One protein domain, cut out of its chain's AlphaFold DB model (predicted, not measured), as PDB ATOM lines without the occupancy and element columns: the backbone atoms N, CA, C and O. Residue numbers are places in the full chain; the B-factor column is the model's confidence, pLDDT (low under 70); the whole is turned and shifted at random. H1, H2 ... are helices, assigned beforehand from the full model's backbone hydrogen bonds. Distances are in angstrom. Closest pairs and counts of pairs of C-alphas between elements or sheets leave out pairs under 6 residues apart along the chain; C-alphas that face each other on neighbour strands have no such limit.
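What this domain is: This is residues 594 to 691 of the 692 residues of an uncharacterized protein of Oscillatoriales cyanobacterium SpSt-418 (UniProt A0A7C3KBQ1). Picture a loose, elongated row of helical parts: the longest helix, H2, crosses H3 steeply, and on the other side of H3 sit short H4, near it, and H5, which meets the end of H3 with its own last residues to make a corner. Beyond H2, at the far end of the long axis, lies little H1, and a long link loops out from it, with residues 604 to 610 and 612 to 618 sticking out. The printed part has 98 residues with five named helices, H1 to H5 in chain order, which hold 49 of the residues, and no named strand; the class is all helix. The whole is loose, with a radius of gyration of the C-alphas of 16.1 A, and spans 51 by 29 by 24 A.

Where its parts are: Find C-alpha 619 at (332.617, 178.238, 202.209); from there H2 runs through residues 619 to 632, 20.1 A from first to last C-alpha. Further along, H3 takes residues 646 to 658 and measures 18.2 A. H4 is residues 662 to 666, 6.1 A long. Look next for H5, residues 678 to 689, which is 16.2 A long and ends with C-alpha 689 at (315.147, 166.165, 192.382). Go back to C-alpha 594 at (321.065, 190.848, 206.578) for H1, residues 594 to 598, 6.5 A long.

How they stand to each other: Start at H2 and look for Ala 624: its C-alpha is 7.5 A from that of Ala 653, the closest pair where H2 and H3 touch. H3 touches H2 with residues 652 to 656 alone, and the two run the same way at a steep tilt of 67 degrees. H3 is the hub, touching three helices. It touches H4 with residues 651 to 655 alone; the closest C-alphas, those of Ser 655 and Ser 662, are 5.3 A apart. Residues 654 to 658 of H3 touch residues 684 to 689 of H5, closest at the C-alphas of Ala 658 and His 688, 6.3 A, and these helices are about perpendicular at 74 degrees. H4 and H5, only just beyond touching with their closest C-alphas at 8.0 A, are near each other, with 5 pairs of C-alphas within 10 A. H1 touches no helix. Read the backbones of H1, H2, H3, H4 and H5 and you find each O i to N i+4 pair within hydrogen-bond range.

The domain as a whole: Measure from Gly 606 to Asp 674: these two C-alphas, the farthest apart, are 52.5 A from each other. The printed part has no cut. The links H1 to H2, H2 to H3 and H4 to H5 are long, with 20, 13 and 11 residues, and the link H3 to H4 is tight. Mean pLDDT of the printed part is 86.9; look for low confidence, under 70, at residues 689 to 691.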
ATOM      1  N   TRP A 594     320.167 189.879 205.939       93.69
ATOM      2  CA  TRP A 594     321.065 190.848 206.578       93.69
ATOM      3  C   TRP A 594     322.245 191.225 205.674       93.69
ATOM      4  O   TRP A 594     322.673 192.379 205.659       93.69
ATOM      5  N   LEU A 595     322.748 190.272 204.884       92.88
ATOM      6  CA  LEU A 595     323.847 190.517 203.962       92.88
ATOM      7  C   LEU A 595     323.363 191.311 202.750       92.88
ATOM      8  O   LEU A 595     324.054 192.220 202.309       92.88
ATOM      9  N   ASN A 596     322.149 191.045 202.264       92.44
ATOM     10  CA  ASN A 596     321.543 191.853 201.204       92.44
ATOM     11  C   ASN A 596     321.439 193.317 201.622       92.44
ATOM     12  O   ASN A 596     321.756 194.196 200.827       92.44
ATOM     13  N   HIS A 597     321.065 193.587 202.874       88.94
ATOM     14  CA  HIS A 597     321.057 194.948 203.404       88.94
ATOM     15  C   HIS A 597     322.463 195.572 203.401       88.94
ATOM     16  O   HIS A 597     322.631 196.697 202.943       88.94
ATOM     17  N   ALA A 598     323.480 194.834 203.857       91.81
ATOM     18  CA  ALA A 598     324.869 195.304 203.854       91.81
ATOM     19  C   ALA A 598     325.447 195.517 202.439       91.81
ATOM     20  O   ALA A 598     326.362 196.316 202.265       91.81
ATOM     21  N   LEU A 599     324.916 194.813 201.436       90.81
ATOM     22  CA  LEU A 599     325.335 194.892 200.035       90.81
ATOM     23  C   LEU A 599     324.387 195.739 199.167       90.81
ATOM     24  O   LEU A 599     324.416 195.643 197.942       90.81
ATOM     25  N   ASN A 600     323.544 196.578 199.774       87.31
ATOM     26  CA  ASN A 600     322.597 197.451 199.074       87.31
ATOM     27  C   ASN A 600     321.687 196.688 198.090       87.31
ATOM     28  O   ASN A 600     321.584 197.040 196.916       87.31
ATOM     29  N   GLY A 601     321.053 195.619 198.565       86.25
ATOM     30  CA  GLY A 601     320.106 194.797 197.808       86.25
ATOM     31  C   GLY A 601     320.644 193.433 197.369       86.25
ATOM     32  O   GLY A 601     319.839 192.570 197.031       86.25
ATOM     33  N   GLY A 602     321.960 193.196 197.425       91.62
ATOM     34  CA  GLY A 602     322.567 191.908 197.070       91.62
ATOM     35  C   GLY A 602     323.859 192.043 196.261       91.62
ATOM     36  O   GLY A 602     324.590 193.022 196.374       91.62
ATOM     37  N   LEU A 603     324.157 191.047 195.432       92.06
ATOM     38  CA  LEU A 603     325.345 190.996 194.585       92.06
ATOM     39  C   LEU A 603     325.130 191.822 193.308       92.06
ATOM     40  O   LEU A 603     324.365 191.440 192.423       92.06
ATOM     41  N   HIS A 604     325.809 192.965 193.223       87.62
ATOM     42  CA  HIS A 604     325.750 193.874 192.069       87.62
ATOM     43  C   HIS A 604     326.573 193.393 190.858       87.62
ATOM     44  O   HIS A 604     327.685 192.889 191.059       87.62
ATOM     45  N   PRO A 605     326.089 193.615 189.618       79.19
ATOM     46  CA  PRO A 605     326.841 193.351 188.390       79.19
ATOM     47  C   PRO A 605     328.194 194.078 188.335       79.19
ATOM     48  O   PRO A 605     328.350 195.175 188.869       79.19
ATOM     49  N   GLY A 606     329.185 193.463 187.680       77.12
ATOM     50  CA  GLY A 606     330.518 194.049 187.475       77.12
ATOM     51  C   GLY A 606     331.438 194.052 188.705       77.12
ATOM     52  O   GLY A 606     332.559 194.545 188.618       77.12
ATOM     53  N   ARG A 607     331.004 193.497 189.846       85.94
ATOM     54  CA  ARG A 607     331.812 193.406 191.074       85.94
ATOM     55  C   ARG A 607     332.346 191.995 191.314       85.94
ATOM     56  O   ARG A 607     331.650 191.010 191.078       85.94
ATOM     57  N   LEU A 608     333.563 191.913 191.855       89.56
ATOM     58  CA  LEU A 608     334.169 190.668 192.332       89.56
ATOM     59  C   LEU A 608     333.986 190.548 193.851       89.56
ATOM     60  O   LEU A 608     334.518 191.360 194.606       89.56
ATOM     61  N   TYR A 609     333.265 189.518 194.294       91.00
ATOM     62  CA  TYR A 609     333.090 189.199 195.713       91.00
ATOM     63  C   TYR A 609     333.957 187.997 196.083       91.00
ATOM     64  O   TYR A 609     333.846 186.935 195.470       91.00
ATOM     65  N   VAL A 610     334.805 188.153 197.099       92.50
ATOM     66  CA  VAL A 610     335.733 187.108 197.554       92.50
ATOM     67  C   VAL A 610     335.352 186.666 198.964       92.50
ATOM     68  O   VAL A 610     335.205 187.497 199.858       92.50
ATOM     69  N   ILE A 611     335.211 185.355 199.175       90.75
ATOM     70  CA  ILE A 611     334.911 184.762 200.486       90.75
ATOM     71  C   ILE A 611     336.167 184.076 201.021       90.75
ATOM     72  O   ILE A 611     336.558 183.005 200.553       90.75
ATOM     73  N   GLY A 612     336.787 184.687 202.029       91.50
ATOM     74  CA  GLY A 612     337.899 184.099 202.772       91.50
ATOM     75  C   GLY A 612     337.406 183.434 204.053       91.50
ATOM     76  O   GLY A 612     336.813 184.100 204.896       91.50
ATOM     77  N   ALA A 613     337.652 182.132 204.219       90.31
ATOM     78  CA  ALA A 613     337.381 181.441 205.481       90.31
ATOM     79  C   ALA A 613     338.222 180.151 205.648       90.31
ATOM     80  O   ALA A 613     338.655 179.568 204.645       90.31
ATOM     81  N   PRO A 614     338.444 179.658 206.882       91.81
ATOM     82  CA  PRO A 614     339.209 178.429 207.144       91.81
ATOM     83  C   PRO A 614     338.599 177.160 206.513       91.81
ATOM     84  O   PRO A 614     337.404 177.133 206.203       91.81
ATOM     85  N   PRO A 615     339.373 176.080 206.283       87.62
ATOM     86  CA  PRO A 615     338.825 174.783 205.867       87.62
ATOM     87  C   PRO A 615     337.705 174.298 206.803       87.62
ATOM     88  O   PRO A 615     337.759 174.526 208.007       87.62
ATOM     89  N   GLY A 616     336.663 173.674 206.247       85.12
ATOM     90  CA  GLY A 616     335.514 173.181 207.024       85.12
ATOM     91  C   GLY A 616     334.511 174.245 207.499       85.12
ATOM     92  O   GLY A 616     333.448 173.888 207.991       85.12
ATOM     93  N   SER A 617     334.767 175.542 207.296       91.38
ATOM     94  CA  SER A 617     333.887 176.627 207.768       91.38
ATOM     95  C   SER A 617     332.611 176.847 206.932       91.38
ATOM     96  O   SER A 617     331.919 177.843 207.123       91.38
ATOM     97  N   GLY A 618     332.335 175.987 205.946       88.81
ATOM     98  CA  GLY A 618     331.140 176.091 205.102       88.81
ATOM     99  C   GLY A 618     331.234 177.039 203.899       88.81
ATOM    100  O   GLY A 618     330.197 177.415 203.365       88.81
ATOM    101  N   LYS A 619     332.438 177.403 203.423       92.75
ATOM    102  CA  LYS A 619     332.617 178.238 202.209       92.75
ATOM    103  C   LYS A 619     331.829 177.715 201.010       92.75
ATOM    104  O   LYS A 619     331.049 178.443 200.408       92.75
ATOM    105  N   THR A 620     332.018 176.436 200.699       89.81
ATOM    106  CA  THR A 620     331.377 175.774 199.560       89.81
ATOM    107  C   THR A 620     329.865 175.730 199.730       89.81
ATOM    108  O   THR A 620     329.130 176.028 198.795       89.81
ATOM    109  N   THR A 621     329.393 175.448 200.949       89.56
ATOM    110  CA  THR A 621     327.968 175.479 201.296       89.56
ATOM    111  C   THR A 621     327.367 176.861 201.070       89.56
ATOM    112  O   THR A 621     326.301 176.968 200.474       89.56
ATOM    113  N   TRP A 622     328.060 177.915 201.502       91.62
ATOM    114  CA  TRP A 622     327.620 179.293 201.329       91.62
ATOM    115  C   TRP A 622     327.577 179.709 199.851       91.62
ATOM    116  O   TRP A 622     326.546 180.191 199.386       91.62
ATOM    117  N   CYS A 623     328.646 179.460 199.085       92.31
ATOM    118  CA  CYS A 623     328.681 179.762 197.650       92.31
ATOM    119  C   CYS A 623     327.579 179.025 196.881       92.31
ATOM    120  O   CYS A 623     326.908 179.620 196.040       92.31
ATOM    121  N   ALA A 624     327.373 177.740 197.181       91.00
ATOM    122  CA  ALA A 624     326.339 176.943 196.537       91.00
ATOM    123  C   ALA A 624     324.930 177.421 196.920       91.00
ATOM    124  O   ALA A 624     324.049 177.453 196.073       91.00
ATOM    125  N   TRP A 625     324.719 177.870 198.159       90.62
ATOM    126  CA  TRP A 625     323.434 178.430 198.573       90.62
ATOM    127  C   TRP A 625     323.121 179.756 197.865       90.62
ATOM    128  O   TRP A 625     321.996 179.959 197.416       90.62
ATOM    129  N   CYS A 626     324.120 180.627 197.687       92.88
ATOM    130  CA  CYS A 626     323.983 181.824 196.855       92.88
ATOM    131  C   CYS A 626     323.657 181.485 195.395       92.88
ATOM    132  O   CYS A 626     322.813 182.145 194.792       92.88
ATOM    133  N   ALA A 627     324.295 180.450 194.839       91.62
ATOM    134  CA  ALA A 627     323.999 179.961 193.496       91.62
ATOM    135  C   ALA A 627     322.556 179.441 193.377       91.62
ATOM    136  O   ALA A 627     321.861 179.802 192.429       91.62
ATOM    137  N   ASP A 628     322.084 178.661 194.354       88.44
ATOM    138  CA  ASP A 628     320.707 178.160 194.397       88.44
ATOM    139  C   ASP A 628     319.698 179.323 194.415       88.44
ATOM    140  O   ASP A 628     318.690 179.296 193.713       88.44
ATOM    141  N   GLU A 629     319.968 180.368 195.201       89.75
ATOM    142  CA  GLU A 629     319.076 181.526 195.324       89.75
ATOM    143  C   GLU A 629     319.030 182.373 194.046       89.75
ATOM    144  O   GLU A 629     317.951 182.753 193.587       89.75
ATOM    145  N   ALA A 630     320.181 182.585 193.406       90.62
ATOM    146  CA  ALA A 630     320.252 183.232 192.099       90.62
ATOM    147  C   ALA A 630     319.504 182.425 191.018       90.62
ATOM    148  O   ALA A 630     318.753 182.996 190.220       90.62
ATOM    149  N   ALA A 631     319.644 181.094 191.029       88.44
ATOM    150  CA  ALA A 631     318.947 180.201 190.108       88.44
ATOM    151  C   ALA A 631     317.421 180.229 190.315       88.44
ATOM    152  O   ALA A 631     316.672 180.328 189.340       88.44
ATOM    153  N   LYS A 632     316.936 180.237 191.567       85.69
ATOM    154  CA  LYS A 632     315.503 180.417 191.886       85.69
ATOM    155  C   LYS A 632     314.953 181.738 191.356       85.69
ATOM    156  O   LYS A 632     313.828 181.780 190.861       85.69
ATOM    157  N   ALA A 633     315.757 182.800 191.406       84.50
ATOM    158  CA  ALA A 633     315.434 184.098 190.820       84.50
ATOM    159  C   ALA A 633     315.518 184.115 189.277       84.50
ATOM    160  O   ALA A 633     315.433 185.181 188.671       84.50
ATOM    161  N   ARG A 634     315.672 182.947 188.630       85.06
ATOM    162  CA  ARG A 634     315.818 182.760 187.176       85.06
ATOM    163  C   ARG A 634     317.035 183.463 186.577       85.06
ATOM    164  O   ARG A 634     317.049 183.767 185.387       85.06
ATOM    165  N   THR A 635     318.067 183.698 187.382       86.44
ATOM    166  CA  THR A 635     319.359 184.162 186.878       86.44
ATOM    167  C   THR A 635     320.192 182.946 186.480       86.44
ATOM    168  O   THR A 635     320.378 182.061 187.314       86.44
ATOM    169  N   PRO A 636     320.697 182.851 185.238       87.38
ATOM    170  CA  PRO A 636     321.596 181.768 184.856       87.38
ATOM    171  C   PRO A 636     322.864 181.773 185.720       87.38
ATOM    172  O   PRO A 636     323.533 182.799 185.833       87.38
ATOM    173  N   VAL A 637     323.204 180.626 186.316       89.06
ATOM    174  CA  VAL A 637     324.370 180.487 187.199       89.06
ATOM    175  C   VAL A 637     325.359 179.478 186.631       89.06
ATOM    176  O   VAL A 637     324.997 178.346 186.315       89.06
ATOM    177  N   LEU A 638     326.631 179.873 186.568       91.81
ATOM    178  CA  LEU A 638     327.753 178.970 186.342       91.81
ATOM    179  C   LEU A 638     328.444 178.691 187.680       91.81
ATOM    180  O   LEU A 638     328.967 179.606 188.311       91.81
ATOM    181  N   TYR A 639     328.472 177.425 188.097       89.00
ATOM    182  CA  TYR A 639     329.194 176.990 189.291       89.00
ATOM    183  C   TYR A 639     330.423 176.169 188.893       89.00
ATOM    184  O   TYR A 639     330.294 175.082 188.332       89.00
ATOM    185  N   VAL A 640     331.617 176.678 189.203       90.44
ATOM    186  CA  VAL A 640     332.893 176.005 188.916       90.44
ATOM    187  C   VAL A 640     333.479 175.478 190.225       90.44
ATOM    188  O   VAL A 640     333.724 176.246 191.151       90.44
ATOM    189  N   SER A 641     333.693 174.164 190.306       86.69
ATOM    190  CA  SER A 641     334.237 173.484 191.487       86.69
ATOM    191  C   SER A 641     335.548 172.790 191.147       86.69
ATOM    192  O   SER A 641     335.596 172.029 190.182       86.69
ATOM    193  N   PHE A 642     336.575 173.010 191.967       86.44
ATOM    194  CA  PHE A 642     337.876 172.336 191.861       86.44
ATOM    195  C   PHE A 642     338.105 171.277 192.955       86.44
ATOM    196  O   PHE A 642     339.029 170.480 192.839       86.44
ATOM    197  N   GLU A 643     337.282 171.259 194.010       84.69
ATOM    198  CA  GLU A 643     337.470 170.388 195.186       84.69
ATOM    199  C   GLU A 643     336.400 169.287 195.269       84.69
ATOM    200  O   GLU A 643     336.723 168.113 195.428       84.69
ATOM    201  N   MET A 644     335.118 169.646 195.122       85.00
ATOM    202  CA  MET A 644     334.000 168.700 195.227       85.00
ATOM    203  C   MET A 644     333.526 168.229 193.852       85.00
ATOM    204  O   MET A 644     333.328 169.039 192.941       85.00
ATOM    205  N   GLY A 645     333.271 166.924 193.728       87.44
ATOM    206  CA  GLY A 645     332.715 166.315 192.520       87.44
ATOM    207  C   GLY A 645     331.229 166.633 192.305       87.44
ATOM    208  O   GLY A 645     330.490 166.935 193.245       87.44
ATOM    209  N   LYS A 646     330.762 166.496 191.054       85.44
ATOM    210  CA  LYS A 646     329.382 166.817 190.636       85.44
ATOM    211  C   LYS A 646     328.314 166.132 191.499       85.44
ATOM    212  O   LYS A 646     327.352 166.776 191.900       85.44
ATOM    213  N   GLN A 647     328.493 164.848 191.813       85.56
ATOM    214  CA  GLN A 647     327.532 164.086 192.618       85.56
ATOM    215  C   GLN A 647     327.396 164.644 194.041       85.56
ATOM    216  O   GLN A 647     326.283 164.775 194.542       85.56
ATOM    217  N   GLN A 648     328.508 165.016 194.676       87.06
ATOM    218  CA  GLN A 648     328.516 165.534 196.044       87.06
ATOM    219  C   GLN A 648     327.879 166.929 196.129       87.06
ATOM    220  O   GLN A 648     327.136 167.223 197.068       87.06
ATOM    221  N   LEU A 649     328.115 167.771 195.116       87.75
ATOM    222  CA  LEU A 649     327.415 169.051 194.973       87.75
ATOM    223  C   LEU A 649     325.904 168.841 194.825       87.75
ATOM    224  O   LEU A 649     325.130 169.568 195.445       87.75
ATOM    225  N   TRP A 650     325.491 167.812 194.081       86.25
ATOM    226  CA  TRP A 650     324.081 167.477 193.880       86.25
ATOM    227  C   TRP A 650     323.384 166.989 195.142       86.25
ATOM    228  O   TRP A 650     322.319 167.488 195.497       86.25
ATOM    229  N   VAL A 651     324.024 166.083 195.877       88.25
ATOM    230  CA  VAL A 651     323.553 165.640 197.195       88.25
ATOM    231  C   VAL A 651     323.426 166.827 198.150       88.25
ATOM    232  O   VAL A 651     322.421 166.953 198.844       88.25
ATOM    233  N   SER A 652     324.415 167.724 198.159       88.38
ATOM    234  CA  SER A 652     324.402 168.910 199.020       88.38
ATOM    235  C   SER A 652     323.279 169.884 198.649       88.38
ATOM    236  O   SER A 652     322.651 170.456 199.537       88.38
ATOM    237  N   ALA A 653     323.002 170.069 197.354       86.88
ATOM    238  CA  ALA A 653     321.888 170.889 196.879       86.88
ATOM    239  C   ALA A 653     320.536 170.287 197.285       86.88
ATOM    240  O   ALA A 653     319.697 170.982 197.854       86.88
ATOM    241  N   LEU A 654     320.356 168.978 197.089       86.44
ATOM    242  CA  LEU A 654     319.145 168.270 197.497       86.44
ATOM    243  C   LEU A 654     318.934 168.337 199.017       86.44
ATOM    244  O   LEU A 654     317.831 168.617 199.474       86.44
ATOM    245  N   SER A 655     320.002 168.133 199.793       90.06
ATOM    246  CA  SER A 655     319.999 168.262 201.253       90.06
ATOM    247  C   SER A 655     319.541 169.655 201.694       90.06
ATOM    248  O   SER A 655     318.651 169.756 202.539       90.06
ATOM    249  N   ARG A 656     320.069 170.725 201.077       88.50
ATOM    250  CA  ARG A 656     319.661 172.110 201.370       88.50
ATOM    251  C   ARG A 656     318.211 172.397 200.990       88.50
ATOM    252  O   ARG A 656     317.512 173.042 201.764       88.50
ATOM    253  N   LEU A 657     317.763 171.943 199.820       83.44
ATOM    254  CA  LEU A 657     316.414 172.222 199.318       83.44
ATOM    255  C   LEU A 657     315.337 171.456 200.087       83.44
ATOM    256  O   LEU A 657     314.312 172.034 200.433       83.44
ATOM    257  N   ALA A 658     315.584 170.179 200.375       84.44
ATOM    258  CA  ALA A 658     314.632 169.314 201.062       84.44
ATOM    259  C   ALA A 658     314.742 169.385 202.598       84.44
ATOM    260  O   ALA A 658     313.940 168.765 203.295       84.44
ATOM    261  N   GLY A 659     315.745 170.085 203.143       86.81
ATOM    262  CA  GLY A 659     316.013 170.121 204.585       86.81
ATOM    263  C   GLY A 659     316.392 168.751 205.162       86.81
ATOM    264  O   GLY A 659     316.083 168.452 206.313       86.81
ATOM    265  N   LEU A 660     317.024 167.897 204.353       88.56
ATOM    266  CA  LEU A 660     317.362 166.518 204.705       88.56
ATOM    267  C   LEU A 660     318.828 166.397 205.113       88.56
ATOM    268  O   LEU A 660     319.698 167.040 204.531       88.56
ATOM    269  N   ASN A 661     319.125 165.506 206.058       89.12
ATOM    270  CA  ASN A 661     320.505 165.149 206.376       89.12
ATOM    271  C   ASN A 661     321.165 164.479 205.153       89.12
ATOM    272  O   ASN A 661     320.646 163.486 204.638       89.12
ATOM    273  N   SER A 662     322.304 165.012 204.700       89.44
ATOM    274  CA  SER A 662     323.020 164.508 203.521       89.44
ATOM    275  C   SER A 662     323.433 163.043 203.657       89.44
ATOM    276  O   SER A 662     323.349 162.311 202.678       89.44
ATOM    277  N   GLY A 663     323.768 162.573 204.863       89.81
ATOM    278  CA  GLY A 663     324.132 161.177 205.108       89.81
ATOM    279  C   GLY A 663     323.005 160.197 204.770       89.81
ATOM    280  O   GLY A 663     323.272 159.136 204.217       89.81
ATOM    281  N   LEU A 664     321.741 160.581 205.000       89.81
ATOM    282  CA  LEU A 664     320.578 159.764 204.619       89.81
ATOM    283  C   LEU A 664     320.450 159.632 203.097       89.81
ATOM    284  O   LEU A 664     319.963 158.613 202.601       89.81
ATOM    285  N   ILE A 665     320.878 160.671 202.371       89.06
ATOM    286  CA  ILE A 665     320.864 160.701 200.912       89.06
ATOM    287  C   ILE A 665     322.025 159.882 200.349       89.06
ATOM    288  O   ILE A 665     321.838 159.072 199.444       89.06
ATOM    289  N   GLU A 666     323.219 160.061 200.905       89.38
ATOM    290  CA  GLU A 666     324.432 159.363 200.477       89.38
ATOM    291  C   GLU A 666     324.331 157.857 200.699       89.38
ATOM    292  O   GLU A 666     324.645 157.081 199.796       89.38
ATOM    293  N   SER A 667     323.829 157.435 201.864       89.69
ATOM    294  CA  SER A 667     323.642 156.017 202.167       89.69
ATOM    295  C   SER A 667     322.360 155.432 201.574       89.69
ATOM    296  O   SER A 667     322.073 154.266 201.822       89.69
ATOM    297  N   LYS A 668     321.570 156.225 200.835       89.00
ATOM    298  CA  LYS A 668     320.311 155.800 200.205       89.00
ATOM    299  C   LYS A 668     319.351 155.102 201.177       89.00
ATOM    300  O   LYS A 668     318.786 154.067 200.844       89.00
ATOM    301  N   GLN A 669     319.123 155.675 202.363       88.31
ATOM    302  CA  GLN A 669     318.247 155.077 203.397       88.31
ATOM    303  C   GLN A 669     316.811 154.804 202.913       88.31
ATOM    304  O   GLN A 669     316.064 154.066 203.538       88.31
ATOM    305  N   TRP A 670     316.397 155.392 201.790       86.19
ATOM    306  CA  TRP A 670     315.112 155.096 201.158       86.19
ATOM    307  C   TRP A 670     315.033 153.701 200.512       86.19
ATOM    308  O   TRP A 670     313.930 153.264 200.183       86.19
ATOM    309  N   ASP A 671     316.169 153.042 200.275       86.94
ATOM    310  CA  ASP A 671     316.254 151.666 199.770       86.94
ATOM    311  C   ASP A 671     316.518 150.656 200.907       86.94
ATOM    312  O   ASP A 671     316.555 149.452 200.652       86.94
ATOM    313  N   ASP A 672     316.671 151.127 202.151       88.06
ATOM    314  CA  ASP A 672     316.791 150.280 203.337       88.06
ATOM    315  C   ASP A 672     315.385 149.859 203.823       88.06
ATOM    316  O   ASP A 672     314.594 150.722 204.226       88.06
ATOM    317  N   PRO A 673     315.034 148.559 203.775       79.69
ATOM    318  CA  PRO A 673     313.727 148.071 204.210       79.69
ATOM    319  C   PRO A 673     313.487 148.225 205.720       79.69
ATOM    320  O   PRO A 673     312.327 148.246 206.134       79.69
ATOM    321  N   ASP A 674     314.544 148.370 206.523       86.44
ATOM    322  CA  ASP A 674     314.465 148.506 207.980       86.44
ATOM    323  C   ASP A 674     314.401 149.980 208.430       86.44
ATOM    324  O   ASP A 674     314.134 150.282 209.600       86.44
ATOM    325  N   TYR A 675     314.579 150.933 207.506       87.50
ATOM    326  CA  TYR A 675     314.441 152.355 207.802       87.50
ATOM    327  C   TYR A 675     312.966 152.780 207.804       87.50
ATOM    328  O   TYR A 675     312.316 152.918 206.767       87.50
ATOM    329  N   ALA A 676     312.439 153.077 208.997       86.38
ATOM    330  CA  ALA A 676     311.020 153.379 209.222       86.38
ATOM    331  C   ALA A 676     310.433 154.486 208.316       86.38
ATOM    332  O   ALA A 676     309.240 154.473 208.024       86.38
ATOM    333  N   ASN A 677     311.260 155.429 207.849       87.94
ATOM    334  CA  ASN A 677     310.831 156.562 207.021       87.94
ATOM    335  C   ASN A 677     311.242 156.437 205.542       87.94
ATOM    336  O   ASN A 677     311.262 157.445 204.831       87.94
ATOM    337  N   ALA A 678     311.570 155.233 205.057       85.25
ATOM    338  CA  ALA A 678     312.099 155.015 203.708       85.25
ATOM    339  C   ALA A 678     311.199 155.584 202.597       85.25
ATOM    340  O   ALA A 678     311.675 156.319 201.730       85.25
ATOM    341  N   GLN A 679     309.886 155.329 202.650       84.50
ATOM    342  CA  GLN A 679     308.945 155.845 201.646       84.50
ATOM    343  C   GLN A 679     308.824 157.374 201.667       84.50
ATOM    344  O   GLN A 679     308.814 158.000 200.606       84.50
ATOM    345  N   TRP A 680     308.768 157.985 202.856       87.38
ATOM    346  CA  TRP A 680     308.731 159.442 203.001       87.38
ATOM    347  C   TRP A 680     310.005 160.081 202.439       87.38
ATOM    348  O   TRP A 680     309.929 161.020 201.647       87.38
ATOM    349  N   LEU A 681     311.173 159.525 202.775       85.31
ATOM    350  CA  LEU A 681     312.460 160.018 202.288       85.31
ATOM    351  C   LEU A 681     312.546 159.922 200.756       85.31
ATOM    352  O   LEU A 681     312.961 160.879 200.104       85.31
ATOM    353  N   LYS A 682     312.077 158.810 200.173       85.94
ATOM    354  CA  LYS A 682     312.010 158.613 198.716       85.94
ATOM    355  C   LYS A 682     311.158 159.678 198.028       85.94
ATOM    356  O   LYS A 682     311.554 160.202 196.990       85.94
ATOM    357  N   GLN A 683     310.009 160.023 198.614       85.06
ATOM    358  CA  GLN A 683     309.136 161.080 198.100       85.06
ATOM    359  C   GLN A 683     309.800 162.459 198.186       85.06
ATOM    360  O   GLN A 683     309.781 163.195 197.204       85.06
ATOM    361  N   GLN A 684     310.439 162.798 199.310       83.56
ATOM    362  CA  GLN A 684     311.123 164.089 199.469       83.56
ATOM    363  C   GLN A 684     312.274 164.268 198.471       83.56
ATOM    364  O   GLN A 684     312.401 165.331 197.862       83.56
ATOM    365  N   VAL A 685     313.068 163.215 198.256       82.56
ATOM    366  CA  VAL A 685     314.157 163.187 197.267       82.56
ATOM    367  C   VAL A 685     313.614 163.330 195.841       82.56
ATOM    368  O   VAL A 685     314.151 164.114 195.064       82.56
ATOM    369  N   ALA A 686     312.529 162.628 195.497       82.69
ATOM    370  CA  ALA A 686     311.932 162.688 194.163       82.69
ATOM    371  C   ALA A 686     311.303 164.057 193.843       82.69
ATOM    372  O   ALA A 686     311.461 164.558 192.732       82.69
ATOM    373  N   VAL A 687     310.618 164.680 194.809       81.00
ATOM    374  CA  VAL A 687     309.984 165.997 194.629       81.00
ATOM    375  C   VAL A 687     311.029 167.075 194.350       81.00
ATOM    376  O   VAL A 687     310.880 167.835 193.400       81.00
ATOM    377  N   HIS A 688     312.106 167.117 195.136       75.50
ATOM    378  CA  HIS A 688     313.139 168.152 195.008       75.50
ATOM    379  C   HIS A 688     314.180 167.836 193.924       75.50
ATOM    380  O   HIS A 688     314.849 168.746 193.442       75.50
ATOM    381  N   GLY A 689     314.293 166.574 193.499       64.56
ATOM    382  CA  GLY A 689     315.147 166.165 192.382       64.56
ATOM    383  C   GLY A 689     314.648 166.626 191.007       64.56
ATOM    384  O   GLY A 689     315.454 166.738 190.094       64.56
ATOM    385  N   ASN A 690     313.351 166.933 190.871       58.34
ATOM    386  CA  ASN A 690     312.730 167.397 189.620       58.34
ATOM    387  C   ASN A 690     312.748 168.930 189.436       58.34
ATOM    388  O   ASN A 690     312.220 169.427 188.446       58.34
ATOM    389  N   PHE A 691     313.292 169.688 190.396       51.91
ATOM    390  CA  PHE A 691     313.336 171.160 190.365       51.91
ATOM    391  C   PHE A 691     314.526 171.741 189.585       51.91
ATOM    392  O   PHE A 691     314.681 172.962 189.543       51.91
TER     393      PHE A 691